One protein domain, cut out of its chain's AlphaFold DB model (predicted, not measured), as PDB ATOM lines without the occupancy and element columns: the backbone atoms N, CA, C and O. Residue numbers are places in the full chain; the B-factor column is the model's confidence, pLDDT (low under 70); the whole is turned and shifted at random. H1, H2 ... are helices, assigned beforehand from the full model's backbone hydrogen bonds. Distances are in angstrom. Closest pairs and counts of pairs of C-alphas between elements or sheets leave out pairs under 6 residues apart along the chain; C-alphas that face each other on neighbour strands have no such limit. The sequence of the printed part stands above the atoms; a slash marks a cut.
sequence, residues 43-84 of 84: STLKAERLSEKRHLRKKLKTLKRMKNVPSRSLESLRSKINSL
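This is residues 43 to 84 of the 84 residues of the protein "Ribosomal S21" of Microgenomates bacterium 39_7 (UniProt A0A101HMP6). A helical hairpin of unequal arms: the long helix H1 runs the length of the model, and the shorter H2 folds back beside its later part. The first residues of H1, 43 to 48, stick out past the end of H2. The printed part has 42 residues with two named helices, H1 then H2, and no named strand; the class is all helix. The whole is loose, with a radius of gyration of the C-alphas of 11.6 A, and a rod spanning 39 by 16 by 7 A.

H1, residues 43 to 65, and H2, residues 71 to 82, form a helical hairpin. They touch, and their closest C-alphas, those of Lys 53 and Ile 81, are 5.9 A apart. Their lines stand at a shallow tilt of 21 degrees, opposite ways. In H1 and H2 every O i to N i+4 pair is within hydrogen-bond range.

H1 begins at C-alpha 43 (187.088, 168.129, 207.791) and is 33.5 A long from first to last C-alpha. H2 measures 16.8 A likewise and ends at C-alpha 82 (186.574, 182.786, 221.607).

The C-alphas farthest apart, those of Ser 43 and Asn 68, are 39.3 A apart. The link from H1 to H2 is tight. The printed part has no cut, and no printed residue is under 70 in pLDDT.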
ATOM      1  N   SER A  43     188.315 167.443 208.209       95.88
ATOM      2  CA  SER A  43     187.088 168.129 207.791       95.88
ATOM      3  C   SER A  43     185.934 167.927 208.774       95.88
ATOM      4  O   SER A  43     185.241 168.893 209.094       95.88
ATOM      5  N   THR A  44     185.757 166.716 209.310       94.25
ATOM      6  CA  THR A  44     184.712 166.437 210.304       94.25
ATOM      7  C   THR A  44     185.012 167.157 211.615       94.25
ATOM      8  O   THR A  44     184.116 167.774 212.179       94.25
ATOM      9  N   LEU A  45     186.282 167.207 212.037       93.00
ATOM     10  CA  LEU A  45     186.702 167.977 213.217       93.00
ATOM     11  C   LEU A  45     186.423 169.482 213.065       93.00
ATOM     12  O   LEU A  45     185.934 170.127 213.992       93.00
ATOM     13  N   LYS A  46     186.690 170.062 211.885       94.12
ATOM     14  CA  LYS A  46     186.358 171.469 211.594       94.12
ATOM     15  C   LYS A  46     184.845 171.715 211.630       94.12
ATOM     16  O   LYS A  46     184.407 172.730 212.173       94.12
ATOM     17  N   ALA A  47     184.054 170.794 211.080       95.88
ATOM     18  CA  ALA A  47     182.596 170.889 211.077       95.88
ATOM     19  C   ALA A  47     182.002 170.797 212.496       95.88
ATOM     20  O   ALA A  47     181.127 171.597 212.836       95.88
ATOM     21  N   GLU A  48     182.513 169.888 213.334       93.38
ATOM     22  CA  GLU A  48     182.146 169.755 214.751       93.38
ATOM     23  C   GLU A  48     182.421 171.064 215.510       93.38
ATOM     24  O   GLU A  48     181.493 171.650 216.073       93.38
ATOM     25  N   ARG A  49     183.642 171.616 215.402       92.75
ATOM     26  CA  ARG A  49     184.007 172.908 216.023       92.75
ATOM     27  C   ARG A  49     183.095 174.054 215.586       92.75
ATOM     28  O   ARG A  49     182.629 174.846 216.409       92.75
ATOM     29  N   LEU A  50     182.792 174.147 214.290       95.62
ATOM     30  CA  LEU A  50     181.890 175.180 213.776       95.62
ATOM     31  C   LEU A  50     180.457 174.995 214.298       95.62
ATOM     32  O   LEU A  50     179.766 175.974 214.592       95.62
ATOM     33  N   SER A  51     179.991 173.749 214.414       96.00
ATOM     34  CA  SER A  51     178.688 173.419 214.990       96.00
ATOM     35  C   SER A  51     178.591 173.866 216.449       96.00
ATOM     36  O   SER A  51     177.657 174.588 216.810       96.00
ATOM     37  N   GLU A  52     179.598 173.545 217.261       94.12
ATOM     38  CA  GLU A  52     179.678 173.953 218.666       94.12
ATOM     39  C   GLU A  52     179.687 175.474 218.815       94.12
ATOM     40  O   GLU A  52     178.885 176.038 219.568       94.12
ATOM     41  N   LYS A  53     180.510 176.169 218.023       95.69
ATOM     42  CA  LYS A  53     180.567 177.636 218.018       95.69
ATOM     43  C   LYS A  53     179.217 178.258 217.667       95.69
ATOM     44  O   LYS A  53     178.780 179.213 218.318       95.69
ATOM     45  N   ARG A  54     178.513 177.713 216.666       96.25
ATOM     46  CA  ARG A  54     177.149 178.147 216.309       96.25
ATOM     47  C   ARG A  54     176.170 177.907 217.455       96.25
ATOM     48  O   ARG A  54     175.380 178.800 217.764       96.25
ATOM     49  N   HIS A  55     176.227 176.745 218.101       95.94
ATOM     50  CA  HIS A  55     175.354 176.422 219.225       95.94
ATOM     51  C   HIS A  55     175.569 177.375 220.411       95.94
ATOM     52  O   HIS A  55     174.602 177.941 220.928       95.94
ATOM     53  N   LEU A  56     176.823 177.652 220.781       94.25
ATOM     54  CA  LEU A  56     177.146 178.588 221.860       94.25
ATOM     55  C   LEU A  56     176.720 180.023 221.541       94.25
ATOM     56  O   LEU A  56     176.174 180.703 222.410       94.25
ATOM     57  N   ARG A  57     176.888 180.481 220.295       95.19
ATOM     58  CA  ARG A  57     176.390 181.798 219.859       95.19
ATOM     59  C   ARG A  57     174.871 181.904 219.979       95.19
ATOM     60  O   ARG A  57     174.374 182.918 220.468       95.19
ATOM     61  N   LYS A  58     174.135 180.857 219.582       95.81
ATOM     62  CA  LYS A  58     172.676 180.792 219.774       95.81
ATOM     63  C   LYS A  58     172.324 180.881 221.259       95.81
ATOM     64  O   LYS A  58     171.516 181.727 221.629       95.81
ATOM     65  N   LYS A  59     172.994 180.100 222.113       93.75
ATOM     66  CA  LYS A  59     172.794 180.127 223.570       93.75
ATOM     67  C   LYS A  59     173.057 181.511 224.167       93.75
ATOM     68  O   LYS A  59     172.245 181.996 224.948       93.75
ATOM     69  N   LEU A  60     174.141 182.175 223.761       93.81
ATOM     70  CA  LEU A  60     174.459 183.536 224.196       93.81
ATOM     71  C   LEU A  60     173.364 184.531 223.788       93.81
ATOM     72  O   LEU A  60     172.976 185.373 224.593       93.81
ATOM     73  N   LYS A  61     172.844 184.430 222.558       94.00
ATOM     74  CA  LYS A  61     171.735 185.275 222.087       94.00
ATOM     75  C   LYS A  61     170.470 185.052 222.915       94.00
ATOM     76  O   LYS A  61     169.822 186.028 223.276       94.00
ATOM     77  N   THR A  62     170.139 183.801 223.233       93.56
ATOM     78  CA  THR A  62     168.985 183.472 224.081       93.56
ATOM     79  C   THR A  62     169.151 184.043 225.485       93.56
ATOM     80  O   THR A  62     168.255 184.728 225.960       93.56
ATOM     81  N   LEU A  63     170.313 183.856 226.117       90.88
ATOM     82  CA  LEU A  63     170.576 184.387 227.459       90.88
ATOM     83  C   LEU A  63     170.515 185.915 227.506       90.88
ATOM     84  O   LEU A  63     169.922 186.467 228.420       90.88
ATOM     85  N   LYS A  64     171.046 186.613 226.497       90.38
ATOM     86  CA  LYS A  64     170.935 188.081 226.411       90.38
ATOM     87  C   LYS A  64     169.488 188.589 226.363       90.38
ATOM     88  O   LYS A  64     169.260 189.750 226.671       90.38
ATOM     89  N   ARG A  65     168.533 187.755 225.936       91.88
ATOM     90  CA  ARG A  65     167.102 188.095 225.881       91.88
ATOM     91  C   ARG A  65     166.366 187.801 227.189       91.88
ATOM     92  O   ARG A  65     165.237 188.251 227.350       91.88
ATOM     93  N   MET A  66     166.964 187.032 228.097       91.56
ATOM     94  CA  MET A  66     166.361 186.713 229.388       91.56
ATOM     95  C   MET A  66     166.566 187.874 230.366       91.56
ATOM     96  O   MET A  66     167.618 188.512 230.376       91.56
ATOM     97  N   LYS A  67     165.567 188.135 231.213       83.25
ATOM     98  CA  LYS A  67     165.689 189.102 232.311       83.25
ATOM     99  C   LYS A  67     166.554 188.492 233.427       83.25
ATOM    100  O   LYS A  67     166.466 187.293 233.677       83.25
ATOM    101  N   ASN A  68     167.376 189.309 234.088       86.25
ATOM    102  CA  ASN A  68     168.185 188.938 235.264       86.25
ATOM    103  C   ASN A  68     169.273 187.869 235.036       86.25
ATOM    104  O   ASN A  68     169.559 187.066 235.923       86.25
ATOM    105  N   VAL A  69     169.917 187.845 233.865       87.25
ATOM    106  CA  VAL A  69     171.060 186.942 233.652       87.25
ATOM    107  C   VAL A  69     172.322 187.489 234.333       87.25
ATOM    108  O   VAL A  69     172.690 188.635 234.072       87.25
ATOM    109  N   PRO A  70     173.042 186.678 235.135       89.81
ATOM    110  CA  PRO A  70     174.305 187.095 235.739       89.81
ATOM    111  C   PRO A  70     175.355 187.459 234.680       89.81
ATOM    112  O   PRO A  70     175.602 186.674 233.755       89.81
ATOM    113  N   SER A  71     176.031 188.601 234.846       87.69
ATOM    114  CA  SER A  71     177.105 189.076 233.952       87.69
ATOM    115  C   SER A  71     178.195 188.020 233.738       87.69
ATOM    116  O   SER A  71     178.539 187.691 232.601       87.69
ATOM    117  N   ARG A  72     178.619 187.367 234.825       91.50
ATOM    118  CA  ARG A  72     179.610 186.279 234.829       91.50
ATOM    119  C   ARG A  72     179.262 185.125 233.881       91.50
ATOM    120  O   ARG A  72     180.145 184.532 233.260       91.50
ATOM    121  N   SER A  73     177.981 184.785 233.755       87.38
ATOM    122  CA  SER A  73     177.527 183.708 232.868       87.38
ATOM    123  C   SER A  73     177.656 184.095 231.395       87.38
ATOM    124  O   SER A  73     177.978 183.250 230.562       87.38
ATOM    125  N   LEU A  74     177.439 185.373 231.067       90.31
ATOM    126  CA  LEU A  74     177.620 185.898 229.714       90.31
ATOM    127  C   LEU A  74     179.102 185.985 229.347       90.31
ATOM    128  O   LEU A  74     179.472 185.640 228.227       90.31
ATOM    129  N   GLU A  75     179.942 186.416 230.285       92.56
ATOM    130  CA  GLU A  75     181.393 186.504 230.113       92.56
ATOM    131  C   GLU A  75     182.026 185.129 229.905       92.56
ATOM    132  O   GLU A  75     182.775 184.952 228.945       92.56
ATOM    133  N   SER A  76     181.658 184.128 230.717       91.06
ATOM    134  CA  SER A  76     182.192 182.767 230.554       91.06
ATOM    135  C   SER A  76     181.776 182.129 229.227       91.06
ATOM    136  O   SER A  76     182.543 181.397 228.604       91.06
ATOM    137  N   LEU A  77     180.571 182.435 228.739       90.69
ATOM    138  CA  LEU A  77     180.131 181.991 227.419       90.69
ATOM    139  C   LEU A  77     180.880 182.700 226.292       90.69
ATOM    140  O   LEU A  77     181.210 182.058 225.297       90.69
ATOM    141  N   ARG A  78     181.159 184.001 226.431       92.25
ATOM    142  CA  ARG A  78     181.960 184.752 225.452       92.25
ATOM    143  C   ARG A  78     183.387 184.221 225.384       92.25
ATOM    144  O   ARG A  78     183.861 183.963 224.282       92.25
ATOM    145  N   SER A  79     184.038 184.004 226.527       92.31
ATOM    146  CA  SER A  79     185.394 183.445 226.557       92.31
ATOM    147  C   SER A  79     185.431 182.053 225.928       92.31
ATOM    148  O   SER A  79     186.283 181.800 225.080       92.31
ATOM    149  N   LYS A  80     184.435 181.204 226.220       89.81
ATOM    150  CA  LYS A  80     184.315 179.870 225.616       89.81
ATOM    151  C   LYS A  80     184.097 179.897 224.097       89.81
ATOM    152  O   LYS A  80     184.587 179.027 223.393       89.81
ATOM    153  N   ILE A  81     183.360 180.878 223.572       91.38
ATOM    154  CA  ILE A  81     183.181 181.049 222.116       91.38
ATOM    155  C   ILE A  81     184.485 181.490 221.437       91.38
ATOM    156  O   ILE A  81     184.708 181.139 220.278       91.38
ATOM    157  N   ASN A  82     185.307 182.277 222.130       90.19
ATOM    158  CA  ASN A  82     186.574 182.786 221.607       90.19
ATOM    159  C   ASN A  82     187.705 181.752 221.694       90.19
ATOM    160  O   ASN A  82     188.616 181.804 220.879       90.19
ATOM    161  N   SER A  83     187.633 180.816 222.645       86.06
ATOM    162  CA  SER A  83     188.598 179.720 222.786       86.06
ATOM    163  C   SER A  83     188.373 178.550 221.815       86.06
ATOM    164  O   SER A  83     189.202 177.646 221.776       86.06
ATOM    165  N   LEU A  84     187.249 178.539 221.084       80.38
ATOM    166  CA  LEU A  84     186.898 177.554 220.046       80.38
ATOM    167  C   LEU A  84     187.198 178.077 218.636       80.38
ATOM    168  O   LEU A  84     187.786 177.309 217.848       80.38
TER     169      LEU A  84